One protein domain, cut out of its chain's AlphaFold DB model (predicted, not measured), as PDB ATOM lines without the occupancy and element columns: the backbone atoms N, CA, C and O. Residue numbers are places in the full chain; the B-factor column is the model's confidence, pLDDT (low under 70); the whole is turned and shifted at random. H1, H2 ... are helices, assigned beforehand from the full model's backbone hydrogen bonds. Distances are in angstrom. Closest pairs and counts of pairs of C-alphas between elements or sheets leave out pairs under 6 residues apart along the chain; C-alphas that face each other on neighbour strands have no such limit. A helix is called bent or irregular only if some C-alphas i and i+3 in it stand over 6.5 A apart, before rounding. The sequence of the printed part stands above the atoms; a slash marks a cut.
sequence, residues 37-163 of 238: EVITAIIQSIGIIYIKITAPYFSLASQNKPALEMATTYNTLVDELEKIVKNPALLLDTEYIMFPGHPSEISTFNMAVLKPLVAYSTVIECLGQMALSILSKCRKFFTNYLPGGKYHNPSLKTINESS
ATOM      1  N   GLU A  37     139.707 161.556  79.178       84.56
ATOM      2  CA  GLU A  37     140.740 160.545  78.941       84.56
ATOM      3  C   GLU A  37     140.842 159.513  80.070       84.56
ATOM      4  O   GLU A  37     141.029 158.327  79.804       84.56
ATOM      5  N   VAL A  38     140.653 159.929  81.326       87.25
ATOM      6  CA  VAL A  38     140.710 159.034  82.494       87.25
ATOM      7  C   VAL A  38     139.545 158.048  82.471       87.25
ATOM      8  O   VAL A  38     139.737 156.850  82.662       87.25
ATOM      9  N   ILE A  39     138.332 158.523  82.185       85.50
ATOM     10  CA  ILE A  39     137.149 157.657  82.072       85.50
ATOM     11  C   ILE A  39     137.318 156.677  80.909       85.50
ATOM     12  O   ILE A  39     137.027 155.486  81.052       85.50
ATOM     13  N   THR A  40     137.854 157.153  79.785       83.44
ATOM     14  CA  THR A  40     138.174 156.307  78.631       83.44
ATOM     15  C   THR A  40     139.201 155.231  78.999       83.44
ATOM     16  O   THR A  40     138.980 154.056  78.696       83.44
ATOM     17  N   ALA A  41     140.270 155.590  79.722       87.06
ATOM     18  CA  ALA A  41     141.284 154.650  80.204       87.06
ATOM     19  C   ALA A  41     140.691 153.588  81.138       87.06
ATOM     20  O   ALA A  41     140.985 152.399  80.993       87.06
ATOM     21  N   ILE A  42     139.824 153.992  82.072       88.00
ATOM     22  CA  ILE A  42     139.144 153.084  83.004       88.00
ATOM     23  C   ILE A  42     138.280 152.084  82.234       88.00
ATOM     24  O   ILE A  42     138.350 150.881  82.483       88.00
ATOM     25  N   ILE A  43     137.475 152.552  81.280       85.31
ATOM     26  CA  ILE A  43     136.551 151.682  80.543       85.31
ATOM     27  C   ILE A  43     137.307 150.732  79.617       85.31
ATOM     28  O   ILE A  43     136.962 149.548  79.543       85.31
ATOM     29  N   GLN A  44     138.374 151.212  78.977       85.38
ATOM     30  CA  GLN A  44     139.290 150.358  78.231       85.38
ATOM     31  C   GLN A  44     139.913 149.285  79.136       85.38
ATOM     32  O   GLN A  44     139.876 148.103  78.797       85.38
ATOM     33  N   SER A  45     140.399 149.673  80.316       89.50
ATOM     34  CA  SER A  45     140.990 148.749  81.291       89.50
ATOM     35  C   SER A  45     139.995 147.675  81.738       89.50
ATOM     36  O   SER A  45     140.341 146.497  81.775       89.50
ATOM     37  N   ILE A  46     138.731 148.041  81.980       89.12
ATOM     38  CA  ILE A  46     137.652 147.082  82.280       89.12
ATOM     39  C   ILE A  46     137.476 146.079  81.131       89.12
ATOM     40  O   ILE A  46     137.305 144.884  81.378       89.12
ATOM     41  N   GLY A  47     137.519 146.546  79.881       85.75
ATOM     42  CA  GLY A  47     137.424 145.682  78.705       85.75
ATOM     43  C   GLY A  47     138.582 144.702  78.588       85.75
ATOM     44  O   GLY A  47     138.351 143.513  78.372       85.75
ATOM     45  N   ILE A  48     139.806 145.174  78.804       87.62
ATOM     46  CA  ILE A  48     141.011 144.339  78.787       87.62
ATOM     47  C   ILE A  48     140.943 143.278  79.891       87.62
ATOM     48  O   ILE A  48     141.135 142.096  79.612       87.62
ATOM     49  N   ILE A  49     140.590 143.668  81.121       90.62
ATOM     50  CA  ILE A  49     140.401 142.739  82.245       90.62
ATOM     51  C   ILE A  49     139.337 141.690  81.913       90.62
ATOM     52  O   ILE A  49     139.542 140.502  82.158       90.62
ATOM     53  N   TYR A  50     138.212 142.097  81.322       88.12
ATOM     54  CA  TYR A  50     137.174 141.159  80.905       88.12
ATOM     55  C   TYR A  50     137.701 140.137  79.892       88.12
ATOM     56  O   TYR A  50     137.499 138.942  80.091       88.12
ATOM     57  N   ILE A  51     138.396 140.593  78.847       84.88
ATOM     58  CA  ILE A  51     138.907 139.734  77.770       84.88
ATOM     59  C   ILE A  51     139.994 138.783  78.279       84.88
ATOM     60  O   ILE A  51     139.967 137.603  77.945       84.88
ATOM     61  N   LYS A  52     140.952 139.287  79.064       86.69
ATOM     62  CA  LYS A  52     142.158 138.537  79.447       86.69
ATOM     63  C   LYS A  52     142.002 137.718  80.726       86.69
ATOM     64  O   LYS A  52     142.671 136.700  80.864       86.69
ATOM     65  N   ILE A  53     141.140 138.146  81.648       89.06
ATOM     66  CA  ILE A  53     141.020 137.547  82.985       89.06
ATOM     67  C   ILE A  53     139.631 136.956  83.185       89.06
ATOM     68  O   ILE A  53     139.473 135.748  83.355       89.06
ATOM     69  N   THR A  54     138.606 137.807  83.169       87.94
ATOM     70  CA  THR A  54     137.285 137.448  83.696       87.94
ATOM     71  C   THR A  54     136.560 136.448  82.802       87.94
ATOM     72  O   THR A  54     136.062 135.439  83.299       87.94
ATOM     73  N   ALA A  55     136.504 136.685  81.489       84.19
ATOM     74  CA  ALA A  55     135.831 135.784  80.556       84.19
ATOM     75  C   ALA A  55     136.529 134.412  80.452       84.19
ATOM     76  O   ALA A  55     135.827 133.405  80.582       84.19
ATOM     77  N   PRO A  56     137.870 134.320  80.323       85.75
ATOM     78  CA  PRO A  56     138.571 133.033  80.351       85.75
ATOM     79  C   PRO A  56     138.358 132.266  81.659       85.75
ATOM     80  O   PRO A  56     138.057 131.071  81.633       85.75
ATOM     81  N   TYR A  57     138.420 132.956  82.803       87.12
ATOM     82  CA  TYR A  57     138.139 132.351  84.104       87.12
ATOM     83  C   TYR A  57     136.710 131.799  84.194       87.12
ATOM     84  O   TYR A  57     136.514 130.664  84.625       87.12
ATOM     85  N   PHE A  58     135.695 132.566  83.782       82.56
ATOM     86  CA  PHE A  58     134.310 132.088  83.831       82.56
ATOM     87  C   PHE A  58     134.045 130.962  82.834       82.56
ATOM     88  O   PHE A  58     133.281 130.054  83.155       82.56
ATOM     89  N   SER A  59     134.706 130.975  81.675       82.88
ATOM     90  CA  SER A  59     134.682 129.851  80.737       82.88
ATOM     91  C   SER A  59     135.168 128.570  81.423       82.88
ATOM     92  O   SER A  59     134.435 127.581  81.458       82.88
ATOM     93  N   LEU A  60     136.318 128.620  82.106       81.94
ATOM     94  CA  LEU A  60     136.838 127.508  82.916       81.94
ATOM     95  C   LEU A  60     135.870 127.084  84.025       81.94
ATOM     96  O   LEU A  60     135.541 125.906  84.158       81.94
ATOM     97  N   ALA A  61     135.378 128.045  84.807       79.38
ATOM     98  CA  ALA A  61     134.477 127.782  85.926       79.38
ATOM     99  C   ALA A  61     133.118 127.209  85.486       79.38
ATOM    100  O   ALA A  61     132.440 126.558  86.284       79.38
ATOM    101  N   SER A  62     132.711 127.441  84.232       74.75
ATOM    102  CA  SER A  62     131.450 126.957  83.661       74.75
ATOM    103  C   SER A  62     131.486 125.497  83.201       74.75
ATOM    104  O   SER A  62     130.429 124.915  82.972       74.75
ATOM    105  N   GLN A  63     132.663 124.863  83.141       76.19
ATOM    106  CA  GLN A  63     132.825 123.463  82.712       76.19
ATOM    107  C   GLN A  63     132.306 122.422  83.729       76.19
ATOM    108  O   GLN A  63     132.628 121.246  83.610       76.19
ATOM    109  N   ASN A  64     131.500 122.827  84.722       62.34
ATOM    110  CA  ASN A  64     130.882 121.961  85.739       62.34
ATOM    111  C   ASN A  64     131.856 121.034  86.491       62.34
ATOM    112  O   ASN A  64     131.468 119.956  86.937       62.34
ATOM    113  N   LYS A  65     133.110 121.452  86.673       70.81
ATOM    114  CA  LYS A  65     134.029 120.748  87.574       70.81
ATOM    115  C   LYS A  65     133.605 120.994  89.029       70.81
ATOM    116  O   LYS A  65     133.115 122.082  89.325       70.81
ATOM    117  N   PRO A  66     133.777 120.042  89.956       72.94
ATOM    118  CA  PRO A  66     133.608 120.304  91.382       72.94
ATOM    119  C   PRO A  66     134.497 121.465  91.844       72.94
ATOM    120  O   PRO A  66     135.621 121.630  91.368       72.94
ATOM    121  N   ALA A  67     134.032 122.260  92.812       72.62
ATOM    122  CA  ALA A  67     134.790 123.413  93.319       72.62
ATOM    123  C   ALA A  67     136.196 123.040  93.838       72.62
ATOM    124  O   ALA A  67     137.131 123.829  93.721       72.62
ATOM    125  N   LEU A  68     136.368 121.825  94.373       78.00
ATOM    126  CA  LEU A  68     137.666 121.320  94.834       78.00
ATOM    127  C   LEU A  68     138.655 121.061  93.686       78.00
ATOM    128  O   LEU A  68     139.857 121.212  93.878       78.00
ATOM    129  N   GLU A  69     138.170 120.735  92.488       77.75
ATOM    130  CA  GLU A  69     139.017 120.534  91.304       77.75
ATOM    131  C   GLU A  69     139.454 121.860  90.662       77.75
ATOM    132  O   GLU A  69     140.369 121.885  89.841       77.75
ATOM    133  N   MET A  70     138.847 122.983  91.062       82.25
ATOM    134  CA  MET A  70     139.215 124.326  90.602       82.25
ATOM    135  C   MET A  70     140.425 124.916  91.343       82.25
ATOM    136  O   MET A  70     140.882 125.997  90.976       82.25
ATOM    137  N   ALA A  71     140.971 124.230  92.355       83.56
ATOM    138  CA  ALA A  71     142.101 124.722  93.147       83.56
ATOM    139  C   ALA A  71     143.317 125.105  92.282       83.56
ATOM    140  O   ALA A  71     143.927 126.153  92.493       83.56
ATOM    141  N   THR A  72     143.628 124.309  91.256       84.50
ATOM    142  CA  THR A  72     144.705 124.596  90.292       84.50
ATOM    143  C   THR A  72     144.435 125.869  89.490       84.50
ATOM    144  O   THR A  72     145.333 126.697  89.320       84.50
ATOM    145  N   THR A  73     143.188 126.079  89.064       88.00
ATOM    146  CA  THR A  73     142.746 127.304  88.386       88.00
ATOM    147  C   THR A  73     142.853 128.522  89.301       88.00
ATOM    148  O   THR A  73     143.293 129.580  88.853       88.00
ATOM    149  N   TYR A  74     142.490 128.394  90.582       89.44
ATOM    150  CA  TYR A  74     142.600 129.486  91.554       89.44
ATOM    151  C   TYR A  74     144.057 129.864  91.833       89.44
ATOM    152  O   TYR A  74     144.363 131.054  91.868       89.44
ATOM    153  N   ASN A  75     144.947 128.876  91.970       89.25
ATOM    154  CA  ASN A  75     146.385 129.119  92.116       89.25
ATOM    155  C   ASN A  75     146.939 129.835  90.883       89.25
ATOM    156  O   ASN A  75     147.529 130.898  91.019       89.25
ATOM    157  N   THR A  76     146.635 129.329  89.683       90.50
ATOM    158  CA  THR A  76     147.064 129.954  88.418       90.50
ATOM    159  C   THR A  76     146.591 131.405  88.323       90.50
ATOM    160  O   THR A  76     147.371 132.295  88.004       90.50
ATOM    161  N   LEU A  77     145.322 131.672  88.653       92.31
ATOM    162  CA  LEU A  77     144.764 133.026  88.656       92.31
ATOM    163  C   LEU A  77     145.520 133.953  89.619       92.31
ATOM    164  O   LEU A  77     145.826 135.084  89.252       92.31
ATOM    165  N   VAL A  78     145.817 133.496  90.838       94.31
ATOM    166  CA  VAL A  78     146.559 134.290  91.830       94.31
ATOM    167  C   VAL A  78     148.000 134.532  91.380       94.31
ATOM    168  O   VAL A  78     148.435 135.682  91.389       94.31
ATOM    169  N   ASP A  79     148.698 133.495  90.921       93.31
ATOM    170  CA  ASP A  79     150.092 133.577  90.476       93.31
ATOM    171  C   ASP A  79     150.248 134.516  89.269       93.31
ATOM    172  O   ASP A  79     151.153 135.353  89.229       93.31
ATOM    173  N   GLU A  80     149.345 134.434  88.289       94.25
ATOM    174  CA  GLU A  80     149.355 135.336  87.135       94.25
ATOM    175  C   GLU A  80     148.988 136.771  87.526       94.25
ATOM    176  O   GLU A  80     149.635 137.718  87.076       94.25
ATOM    177  N   LEU A  81     148.013 136.969  88.422       95.44
ATOM    178  CA  LEU A  81     147.690 138.304  88.935       95.44
ATOM    179  C   LEU A  81     148.872 138.941  89.676       95.44
ATOM    180  O   LEU A  81     149.078 140.146  89.553       95.44
ATOM    181  N   GLU A  82     149.683 138.170  90.400       95.50
ATOM    182  CA  GLU A  82     150.907 138.682  91.027       95.50
ATOM    183  C   GLU A  82     151.940 139.168  90.002       95.50
ATOM    184  O   GLU A  82     152.606 140.183  90.234       95.50
ATOM    185  N   LYS A  83     152.066 138.482  88.860       95.19
ATOM    186  CA  LYS A  83     152.923 138.920  87.745       95.19
ATOM    187  C   LYS A  83     152.374 140.191  87.102       95.19
ATOM    188  O   LYS A  83     153.127 141.140  86.898       95.19
ATOM    189  N   ILE A  84     151.065 140.237  86.852       95.00
ATOM    190  CA  ILE A  84     150.379 141.392  86.256       95.00
ATOM    191  C   ILE A  84     150.479 142.622  87.162       95.00
ATOM    192  O   ILE A  84     150.725 143.714  86.672       95.00
ATOM    193  N   VAL A  85     150.344 142.479  88.483       95.94
ATOM    194  CA  VAL A  85     150.498 143.612  89.414       95.94
ATOM    195  C   VAL A  85     151.903 144.219  89.331       95.94
ATOM    196  O   VAL A  85     152.048 145.434  89.430       95.94
ATOM    197  N   LYS A  86     152.936 143.394  89.113       95.62
ATOM    198  CA  LYS A  86     154.321 143.863  88.922       95.62
ATOM    199  C   LYS A  86     154.554 144.455  87.532       95.62
ATOM    200  O   LYS A  86     155.374 145.356  87.392       95.62
ATOM    201  N   ASN A  87     153.862 143.941  86.516       95.31
ATOM    202  CA  ASN A  87     153.967 144.403  85.138       95.31
ATOM    203  C   ASN A  87     152.593 144.398  84.431       95.31
ATOM    204  O   ASN A  87     152.279 143.450  83.702       95.31
ATOM    205  N   PRO A  88     151.773 145.455  84.598       93.88
ATOM    206  CA  PRO A  88     150.425 145.487  84.025       93.88
ATOM    207  C   PRO A  88     150.410 145.512  82.491       93.88
ATOM    208  O   PRO A  88     149.402 145.155  81.882       93.88
ATOM    209  N   ALA A  89     151.532 145.880  81.859       91.69
ATOM    210  CA  ALA A  89     151.675 145.910  80.405       91.69
ATOM    211  C   ALA A  89     151.505 144.533  79.752       91.69
ATOM    212  O   ALA A  89     151.117 144.468  78.588       91.69
ATOM    213  N   LEU A  90     151.699 143.443  80.506       91.12
ATOM    214  CA  LEU A  90     151.437 142.078  80.039       91.12
ATOM    215  C   LEU A  90     150.000 141.893  79.533       91.12
ATOM    216  O   LEU A  90     149.767 141.139  78.599       91.12
ATOM    217  N   LEU A  91     149.024 142.610  80.098       89.00
ATOM    218  CA  LEU A  91     147.627 142.496  79.666       89.00
ATOM    219  C   LEU A  91     147.350 143.110  78.288       89.00
ATOM    220  O   LEU A  91     146.329 142.790  77.677       89.00
ATOM    221  N   LEU A  92     148.238 143.981  77.804       86.81
ATOM    222  CA  LEU A  92     148.147 144.583  76.473       86.81
ATOM    223  C   LEU A  92     148.810 143.721  75.397       86.81
ATOM    224  O   LEU A  92     148.542 143.915  74.214       86.81
ATOM    225  N   ASP A  93     149.641 142.758  75.797       85.75
ATOM    226  CA  ASP A  93     150.239 141.799  74.881       85.75
ATOM    227  C   ASP A  93     149.165 140.836  74.352       85.75
ATOM    228  O   ASP A  93     148.440 140.171  75.102       85.75
ATOM    229  N   THR A  94     149.033 140.766  73.029       78.75
ATOM    230  CA  THR A  94     148.092 139.872  72.353       78.75
ATOM    231  C   THR A  94     148.426 138.404  72.587       78.75
ATOM    232  O   THR A  94     147.497 137.602  72.700       78.75
ATOM    233  N   GLU A  95     149.708 138.068  72.726       82.44
ATOM    234  CA  GLU A  95     150.199 136.697  72.907       82.44
ATOM    235  C   GLU A  95     150.148 136.236  74.365       82.44
ATOM    236  O   GLU A  95     150.182 135.037  74.638       82.44
ATOM    237  N   TYR A  96     150.003 137.165  75.312       85.19
ATOM    238  CA  TYR A  96     149.891 136.816  76.719       85.19
ATOM    239  C   TYR A  96     148.589 136.051  77.000       85.19
ATOM    240  O   TYR A  96     147.474 136.557  76.790       85.19
ATOM    241  N   ILE A  97     148.747 134.825  77.507       82.25
ATOM    242  CA  ILE A  97     147.673 133.892  77.854       82.25
ATOM    243  C   ILE A  97     147.729 133.627  79.357       82.25
ATOM    244  O   ILE A  97     148.684 133.042  79.858       82.25
ATOM    245  N   MET A  98     146.665 134.011  80.063       83.81
ATOM    246  CA  MET A  98     146.571 133.839  81.515       83.81
ATOM    247  C   MET A  98     146.331 132.381  81.938       83.81
ATOM    248  O   MET A  98     146.808 131.945  82.979       83.81
ATOM    249  N   PHE A  99     145.584 131.615  81.140       83.50
ATOM    250  CA  PHE A  99     145.235 130.228  81.447       83.50
ATOM    251  C   PHE A  99     145.726 129.297  80.329       83.50
ATOM    252  O   PHE A  99     145.106 129.243  79.261       83.50
ATOM    253  N   PRO A 100     146.838 128.567  80.540       74.50
ATOM    254  CA  PRO A 100     147.398 127.666  79.539       74.50
ATOM    255  C   PRO A 100     146.376 126.627  79.058       74.50
ATOM    256  O   PRO A 100     145.649 126.035  79.851       74.50
ATOM    257  N   GLY A 101     146.318 126.404  77.744       69.81
ATOM    258  CA  GLY A 101     145.413 125.429  77.128       69.81
ATOM    259  C   GLY A 101     143.976 125.913  76.918       69.81
ATOM    260  O   GLY A 101     143.189 125.181  76.322       69.81
ATOM    261  N   HIS A 102     143.615 127.122  77.362       66.62
ATOM    262  CA  HIS A 102     142.326 127.760  77.067       66.62
ATOM    263  C   HIS A 102     142.559 129.106  76.380       66.62
ATOM    264  O   HIS A 102     142.473 130.157  77.023       66.62
ATOM    265  N   PRO A 103     142.892 129.088  75.073       58.94
ATOM    266  CA  PRO A 103     143.034 130.318  74.320       58.94
ATOM    267  C   PRO A 103     141.718 131.088  74.402       58.94
ATOM    268  O   PRO A 103     140.634 130.543  74.188       58.94
ATOM    269  N   SER A 104     141.812 132.366  74.754       60.28
ATOM    270  CA  SER A 104     140.670 133.263  74.618       60.28
ATOM    271  C   SER A 104     140.319 133.315  73.133       60.28
ATOM    272  O   SER A 104     141.215 133.517  72.317       60.28
ATOM    273  N   GLU A 105     139.055 133.130  72.752       59.91
ATOM    274  CA  GLU A 105     138.639 133.401  71.374       59.91
ATOM    275  C   GLU A 105     138.834 134.900  71.108       59.91
ATOM    276  O   GLU A 105     138.042 135.746  71.532       59.91
ATOM    277  N   ILE A 106     139.950 135.261  70.474       57.34
ATOM    278  CA  ILE A 106     140.253 136.646  70.121       57.34
ATOM    279  C   ILE A 106     139.426 136.983  68.880       57.34
ATOM    280  O   ILE A 106     139.819 136.717  67.750       57.34
ATOM    281  N   SER A 107     138.249 137.567  69.096       62.22
ATOM    282  CA  SER A 107     137.478 138.180  68.016       62.22
ATOM    283  C   SER A 107     138.138 139.483  67.542       62.22
ATOM    284  O   SER A 107     138.912 140.112  68.268       62.22
ATOM    285  N   THR A 108     137.779 139.957  66.348       58.28
ATOM    286  CA  THR A 108     138.185 141.276  65.823       58.28
ATOM    287  C   THR A 108     137.853 142.412  66.798       58.28
ATOM    288  O   THR A 108     138.588 143.392  66.895       58.28
ATOM    289  N   PHE A 109     136.774 142.251  67.571       61.84
ATOM    290  CA  PHE A 109     136.379 143.159  68.643       61.84
ATOM    291  C   PHE A 109     137.402 143.191  69.789       61.84
ATOM    292  O   PHE A 109     137.770 144.266  70.260       61.84
ATOM    293  N   ASN A 110     137.931 142.033  70.189       66.94
ATOM    294  CA  ASN A 110     138.930 141.941  71.254       66.94
ATOM    295  C   ASN A 110     140.237 142.652  70.868       66.94
ATOM    296  O   ASN A 110     140.856 143.296  71.708       66.94
ATOM    297  N   MET A 111     140.609 142.619  69.584       67.25
ATOM    298  CA  MET A 111     141.787 143.331  69.070       67.25
ATOM    299  C   MET A 111     141.627 144.856  69.105       67.25
ATOM    300  O   MET A 111     142.605 145.566  69.331       67.25
ATOM    301  N   ALA A 112     140.412 145.377  68.906       67.19
ATOM    302  CA  ALA A 112     140.149 146.815  68.984       67.19
ATOM    303  C   ALA A 112     140.288 147.351  70.419       67.19
ATOM    304  O   ALA A 112     140.784 148.455  70.613       67.19
ATOM    305  N   VAL A 113     139.906 146.556  71.425       69.88
ATOM    306  CA  VAL A 113     140.013 146.915  72.852       69.88
ATOM    307  C   VAL A 113     141.468 146.946  73.339       69.88
ATOM    308  O   VAL A 113     141.800 147.724  74.233       69.88
ATOM    309  N   LEU A 114     142.343 146.122  72.755       71.50
ATOM    310  CA  LEU A 114     143.761 146.036  73.134       71.50
ATOM    311  C   LEU A 114     144.607 147.205  72.604       71.50
ATOM    312  O   LEU A 114     145.694 147.449  73.120       71.50
ATOM    313  N   LYS A 115     144.119 147.958  71.608       74.31
ATOM    314  CA  LYS A 115     144.796 149.165  71.113       74.31
ATOM    315  C   LYS A 115     144.510 150.349  72.046       74.31
ATOM    316  O   LYS A 115     143.339 150.697  72.192       74.31
ATOM    317  N   PRO A 116     145.522 150.986  72.668       67.19
ATOM    318  CA  PRO A 116     145.313 152.128  73.561       67.19
ATOM    319  C   PRO A 116     144.525 153.246  72.865       67.19
ATOM    320  O   PRO A 116     144.951 153.738  71.823       67.19
ATOM    321  N   LEU A 117     143.376 153.630  73.431       69.94
ATOM    322  CA  LEU A 117     142.533 154.726  72.923       69.94
ATOM    323  C   LEU A 117     142.944 156.091  73.494       69.94
ATOM    324  O   LEU A 117     142.485 157.129  73.025       69.94
ATOM    325  N   VAL A 118     143.771 156.073  74.537       75.50
ATOM    326  CA  VAL A 118     144.282 157.225  75.288       75.50
ATOM    327  C   VAL A 118     145.730 156.962  75.694       75.50
ATOM    328  O   VAL A 118     146.306 155.932  75.327       75.50
ATOM    329  N   ALA A 119     146.321 157.886  76.455       81.44
ATOM    330  CA  ALA A 119     147.679 157.767  76.962       81.44
ATOM    331  C   ALA A 119     147.948 156.381  77.573       81.44
ATOM    332  O   ALA A 119     147.282 155.938  78.515       81.44
ATOM    333  N   TYR A 120     148.965 155.708  77.031       84.50
ATOM    334  CA  TYR A 120     149.359 154.356  77.427       84.50
ATOM    335  C   TYR A 120     149.623 154.253  78.936       84.50
ATOM    336  O   TYR A 120     149.177 153.308  79.581       84.50
ATOM    337  N   SER A 121     150.281 155.259  79.519       88.12
ATOM    338  CA  SER A 121     150.584 155.328  80.954       88.12
ATOM    339  C   SER A 121     149.332 155.271  81.834       88.12
ATOM    340  O   SER A 121     149.309 154.516  82.804       88.12
ATOM    341  N   THR A 122     148.272 156.001  81.475       89.62
ATOM    342  CA  THR A 122     147.012 156.029  82.235       89.62
ATOM    343  C   THR A 122     146.295 154.680  82.187       89.62
ATOM    344  O   THR A 122     145.756 154.230  83.198       89.62
ATOM    345  N   VAL A 123     146.316 154.000  81.034       89.88
ATOM    346  CA  VAL A 123     145.749 152.647  80.895       89.88
ATOM    347  C   VAL A 123     146.523 151.651  81.761       89.88
ATOM    348  O   VAL A 123     145.914 150.881  82.498       89.88
ATOM    349  N   ILE A 124     147.858 151.695  81.730       92.25
ATOM    350  CA  ILE A 124     148.716 150.828  82.552       92.25
ATOM    351  C   ILE A 124     148.454 151.021  84.048       92.25
ATOM    352  O   ILE A 124     148.330 150.037  84.779       92.25
ATOM    353  N   GLU A 125     148.330 152.268  84.505       93.50
ATOM    354  CA  GLU A 125     148.032 152.572  85.906       93.50
ATOM    355  C   GLU A 125     146.661 152.020  86.325       93.50
ATOM    356  O   GLU A 125     146.550 151.334  87.347       93.50
ATOM    357  N   CYS A 126     145.632 152.228  85.497       93.19
ATOM    358  CA  CYS A 126     144.294 151.681  85.731       93.19
ATOM    359  C   CYS A 126     144.308 150.147  85.801       93.19
ATOM    360  O   CYS A 126     143.729 149.565  86.724       93.19
ATOM    361  N   LEU A 127     144.995 149.485  84.864       94.19
ATOM    362  CA  LEU A 127     145.148 148.028  84.847       94.19
ATOM    363  C   LEU A 127     145.842 147.516  86.110       94.19
ATOM    364  O   LEU A 127     145.370 146.546  86.703       94.19
ATOM    365  N   GLY A 128     146.912 148.179  86.557       95.31
ATOM    366  CA  GLY A 128     147.632 147.814  87.777       95.31
ATOM    367  C   GLY A 128     146.745 147.880  89.022       95.31
ATOM    368  O   GLY A 128     146.682 146.920  89.792       95.31
ATOM    369  N   GLN A 129     145.988 148.970  89.185       95.69
ATOM    370  CA  GLN A 129     145.065 149.135  90.317       95.69
ATOM    371  C   GLN A 129     143.911 148.123  90.287       95.69
ATOM    372  O   GLN A 129     143.528 147.564  91.325       95.69
ATOM    373  N   MET A 130     143.367 147.839  89.100       95.31
ATOM    374  CA  MET A 130     142.328 146.822  88.932       95.31
ATOM    375  C   MET A 130     142.862 145.422  89.237       95.31
ATOM    376  O   MET A 130     142.237 144.696  90.011       95.31
ATOM    377  N   ALA A 131     144.027 145.053  88.699       95.75
ATOM    378  CA  ALA A 131     144.660 143.762  88.952       95.75
ATOM    379  C   ALA A 131     144.962 143.563  90.444       95.75
ATOM    380  O   ALA A 131     144.643 142.509  90.994       95.75
ATOM    381  N   LEU A 132     145.471 144.592  91.131       96.94
ATOM    382  CA  LEU A 132     145.716 144.558  92.575       96.94
ATOM    383  C   LEU A 132     144.420 144.340  93.370       96.94
ATOM    384  O   LEU A 132     144.368 143.523  94.293       96.94
ATOM    385  N   SER A 133     143.353 145.042  92.986       95.75
ATOM    386  CA  SER A 133     142.037 144.909  93.618       95.75
ATOM    387  C   SER A 133     141.443 143.512  93.419       95.75
ATOM    388  O   SER A 133     140.865 142.940  94.349       95.75
ATOM    389  N   ILE A 134     141.600 142.944  92.220       94.81
ATOM    390  CA  ILE A 134     141.167 141.580  91.901       94.81
ATOM    391  C   ILE A 134     141.989 140.575  92.707       94.81
ATOM    392  O   ILE A 134     141.399 139.736  93.378       94.81
ATOM    393  N   LEU A 135     143.319 140.703  92.730       95.62
ATOM    394  CA  LEU A 135     144.219 139.836  93.496       95.62
ATOM    395  C   LEU A 135     143.843 139.791  94.981       95.62
ATOM    396  O   LEU A 135     143.727 138.711  95.561       95.62
ATOM    397  N   SER A 136     143.599 140.956  95.586       95.44
ATOM    398  CA  SER A 136     143.165 141.064  96.983       95.44
ATOM    399  C   SER A 136     141.864 140.290  97.240       95.44
ATOM    400  O   SER A 136     141.767 139.505  98.189       95.44
ATOM    401  N   LYS A 137     140.875 140.430  96.345       93.81
ATOM    402  CA  LYS A 137     139.619 139.670  96.423       93.81
ATOM    403  C   LYS A 137     139.827 138.175  96.204       93.81
ATOM    404  O   LYS A 137     139.275 137.391  96.967       93.81
ATOM    405  N   CYS A 138     140.616 137.773  95.209       92.25
ATOM    406  CA  CYS A 138     140.911 136.370  94.915       92.25
ATOM    407  C   CYS A 138     141.565 135.686  96.113       92.25
ATOM    408  O   CYS A 138     141.092 134.637  96.537       92.25
ATOM    409  N   ARG A 139     142.572 136.313  96.729       93.25
ATOM    410  CA  ARG A 139     143.205 135.783  97.943       93.25
ATOM    411  C   ARG A 139     142.201 135.582  99.069       93.25
ATOM    412  O   ARG A 139     142.234 134.540  99.703       93.25
ATOM    413  N   LYS A 140     141.282 136.533  99.276       92.00
ATOM    414  CA  LYS A 140     140.239 136.438 100.310       92.00
ATOM    415  C   LYS A 140     139.177 135.376 100.009       92.00
ATOM    416  O   LYS A 140     138.735 134.682 100.921       92.00
ATOM    417  N   PHE A 141     138.711 135.281  98.766       88.31
ATOM    418  CA  PHE A 141     137.653 134.339  98.391       88.31
ATOM    419  C   PHE A 141     138.167 132.909  98.263       88.31
ATOM    420  O   PHE A 141     137.448 131.965  98.590       88.31
ATOM    421  N   PHE A 142     139.416 132.745  97.836       89.69
ATOM    422  CA  PHE A 142     140.024 131.443  97.603       89.69
ATOM    423  C   PHE A 142     140.946 130.994  98.737       89.69
ATOM    424  O   PHE A 142     141.561 129.946  98.598       89.69
ATOM    425  N   THR A 143     140.997 131.692  99.881       90.94
ATOM    426  CA  THR A 143     141.875 131.366 101.029       90.94
ATOM    427  C   THR A 143     141.886 129.880 101.381       90.94
ATOM    428  O   THR A 143     142.933 129.315 101.666       90.94
ATOM    429  N   ASN A 144     140.722 129.224 101.347       88.31
ATOM    430  CA  ASN A 144     140.621 127.810 101.696       88.31
ATOM    431  C   ASN A 144     141.176 126.864 100.622       88.31
ATOM    432  O   ASN A 144     141.459 125.723 100.952       88.31
ATOM    433  N   TYR A 145     141.321 127.303  99.375       86.69
ATOM    434  CA  TYR A 145     141.786 126.500  98.239       86.69
ATOM    435  C   TYR A 145     143.250 126.799  97.851       86.69
ATOM    436  O   TYR A 145     143.907 125.973  97.219       86.69
ATOM    437  N   LEU A 146     143.765 127.968  98.239       88.50
ATOM    438  CA  LEU A 146     145.162 128.378  98.055       88.50
ATOM    439  C   LEU A 146     146.108 127.650  99.036       88.50
ATOM    440  O   LEU A 146     145.625 127.073 100.016       88.50
ATOM    441  N   PRO A 147     147.442 127.667  98.820       86.94
ATOM    442  CA  PRO A 147     148.405 127.025  99.713       86.94
ATOM    443  C   PRO A 147     148.211 127.427 101.180       86.94
ATOM    444  O   PRO A 147     148.097 128.607 101.505       86.94
ATOM    445  N   GLY A 148     148.155 126.433 102.071       84.94
ATOM    446  CA  GLY A 148     147.848 126.624 103.497       84.94
ATOM    447  C   GLY A 148     146.350 126.645 103.840       84.94
ATOM    448  O   GLY A 148     145.993 126.648 105.016       84.94
ATOM    449  N   GLY A 149     145.467 126.616 102.840       87.69
ATOM    450  CA  GLY A 149     144.021 126.521 103.011       87.69
ATOM    451  C   GLY A 149     143.521 125.104 103.319       87.69
ATOM    452  O   GLY A 149     144.122 124.102 102.930       87.69
ATOM    453  N   LYS A 150     142.358 125.014 103.979       86.56
ATOM    454  CA  LYS A 150     141.716 123.750 104.405       86.56
ATOM    455  C   LYS A 150     141.463 122.750 103.262       86.56
ATOM    456  O   LYS A 150     141.433 121.545 103.488       86.56
ATOM    457  N   TYR A 151     141.238 123.256 102.058       82.88
ATOM    458  CA  TYR A 151     140.861 122.523 100.851       82.88
ATOM    459  C   TYR A 151     141.930 122.599  99.755       82.88
ATOM    460  O   TYR A 151     141.628 122.309  98.604       82.88
ATOM    461  N   HIS A 152     143.162 122.986 100.094       81.62
ATOM    462  CA  HIS A 152     144.264 123.026  99.134       81.62
ATOM    463  C   HIS A 152     144.638 121.627  98.619       81.62
ATOM    464  O   HIS A 152     144.839 121.443  97.426       81.62
ATOM    465  N   ASN A 153     144.658 120.639  99.522       81.56
ATOM    466  CA  ASN A 153     144.897 119.223  99.226       81.56
ATOM    467  C   ASN A 153     143.775 118.368  99.842       81.56
ATOM    468  O   ASN A 153     143.964 117.763 100.902       81.56
ATOM    469  N   PRO A 154     142.572 118.366  99.245       80.69
ATOM    470  CA  PRO A 154     141.449 117.619  99.784       80.69
ATOM    471  C   PRO A 154     141.693 116.111  99.652       80.69
ATOM    472  O   PRO A 154     142.266 115.635  98.675       80.69
ATOM    473  N   SER A 155     141.231 115.338 100.636       82.69
ATOM    474  CA  SER A 155     141.284 113.875 100.553       82.69
ATOM    475  C   SER A 155     140.390 113.359  99.417       82.69
ATOM    476  O   SER A 155     139.359 113.967  99.118       82.69
ATOM    477  N   LEU A 156     140.713 112.192  98.844       81.00
ATOM    478  CA  LEU A 156     139.869 111.536  97.829       81.00
ATOM    479  C   LEU A 156     138.419 111.356  98.303       81.00
ATOM    480  O   LEU A 156     137.482 111.514  97.525       81.00
ATOM    481  N   LYS A 157     138.226 111.093  99.599       83.88
ATOM    482  CA  LYS A 157     136.899 111.010 100.214       83.88
ATOM    483  C   LYS A 157     136.136 112.334 100.092       83.88
ATOM    484  O   LYS A 157     134.993 112.334  99.654       83.88
ATOM    485  N   THR A 158     136.779 113.454 100.421       81.75
ATOM    486  CA  THR A 158     136.180 114.797 100.339       81.75
ATOM    487  C   THR A 158     135.854 115.189  98.898       81.75
ATOM    488  O   THR A 158     134.798 115.765  98.647       81.75
ATOM    489  N   ILE A 159     136.725 114.842  97.945       79.62
ATOM    490  CA  ILE A 159     136.472 115.059  96.514       79.62
ATOM    491  C   ILE A 159     135.212 114.302  96.091       79.62
ATOM    492  O   ILE A 159     134.280 114.921  95.579       79.62
ATOM    493  N   ASN A 160     135.133 113.006  96.406       79.38
ATOM    494  CA  ASN A 160     133.984 112.166  96.067       79.38
ATOM    495  C   ASN A 160     132.680 112.675  96.699       79.38
ATOM    496  O   ASN A 160     131.665 112.763  96.009       79.38
ATOM    497  N   GLU A 161     132.705 113.066  97.975       80.81
ATOM    498  CA  GLU A 161     131.543 113.639  98.677       80.81
ATOM    499  C   GLU A 161     131.082 114.969  98.058       80.81
ATOM    500  O   GLU A 161     129.889 115.267  98.037       80.81
ATOM    501  N   SER A 162     132.011 115.760  97.515       76.06
ATOM    502  CA  SER A 162     131.725 117.063  96.901       76.06
ATOM    503  C   SER A 162     131.445 117.015  95.397       76.06
ATOM    504  O   SER A 162     131.136 118.052  94.813       76.06
ATOM    505  N   SER A 163     131.539 115.842  94.763       72.44
ATOM    506  CA  SER A 163     131.440 115.674  93.303       72.44
ATOM    507  C   SER A 163     130.113 116.160  92.709       72.44
ATOM    508  O   SER A 163     130.043 116.536  91.543       72.44
TER     509      SER A 163
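AT A GLANCE: This is residues 37 to 163 of the 238 residues of an uncharacterized protein of Mytilus coruscus (UniProt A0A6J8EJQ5). Three long helices, H1, H2 and H5, make an elongated up-and-down bundle, loosely formed: H5 packs on both H1 and H2, while H1 and H2 come close to each other only near one end. Short H3 follows H2 and packs on H1 and H5, H4 packs on H1, and H6 lies beyond the bundle at the far end of the long axis, touching H2 alone. You have 127 printed residues with six named helices, H1 to H6 in chain order, and no named strand; the class is all helix. The whole is compact, with a radius of gyration of the C-alphas of 16.1 A, and spans 53 by 27 by 21 A.

HOW THE PARTS SIT: Begin with H1, residues 37 to 61, one of two hubs. The other is H5, residues 120 to 141; its residues 122 to 130 touch residues 38 to 49 of H1, at a steep tilt of 39 degrees, the same way, and the closest C-alphas, of Ala 41 and Val 123, are 4.9 A apart. H2, residues 67 to 86, touches H5, where the closest C-alphas, of Val 85 and Gly 128, are 5.3 A apart; they run opposite ways at a shallow tilt of 33 degrees, only just short of steep. H1 and H2 are close but not clearly touching, with the C-alphas of Ala 61 and Met 70 closest at 7.5 A. H3, residues 88 to 92, touches H5, with the C-alphas of Pro 88 and Gly 128 closest at 5.2 A, and touches residues 48 to 52 of H1, with those of Lys 52 and Leu 91 closest at 6.8 A. H4, residues 108 to 114, touches residues 44 to 51 of H1 at a steep tilt of 57 degrees, with the C-alphas of Gln 44 and Val 113 closest at 6.4 A. H6, residues 156 to 162, touches residues 67 to 69 of H2, about perpendicular at 87 degrees, with the C-alphas of Leu 68 and Ile 159 closest at 6.6 A. Every O i to N i+4 pair is within hydrogen-bond range in H4, H5 and H6; the counts are 19 of 21 in H1, 13 of 16 in H2 and 0 of 1 in H3, where 2 of 2 O i to N i+3 pairs are within range.

IN THESE COORDINATES: Find C-alpha 37 at (140.740, 160.545, 78.941); from there H1 runs 34.1 A, with a kink of 31 degrees near residue 50, and is only just irregular, C-alphas 52 and 55 being 7.0 A apart. H2 runs 28.6 A with a kink of 28 degrees near residue 74, and is irregular: C-alphas 69 and 72 are 7.1 A apart. H5 runs 31.3 A to C-alpha 141 at (137.653, 134.339, 98.391), and H6 ends at C-alpha 162, (131.725, 117.063, 96.901). H3 and H4 are short, 7.9 A and 10.4 A, and H6 is 9.9 A.

THE WHOLE: The two C-alphas farthest apart, of Glu 37 and Lys 157, are 54.0 A apart. The printed part has no cut. Look for two long links, H3 to H4 over residues 93 to 107 and H5 to H6 over residues 142 to 155. The mean pLDDT of the printed part is 83.8; residue 64, residues 101 to 113 and residues 116 to 117 are under 70.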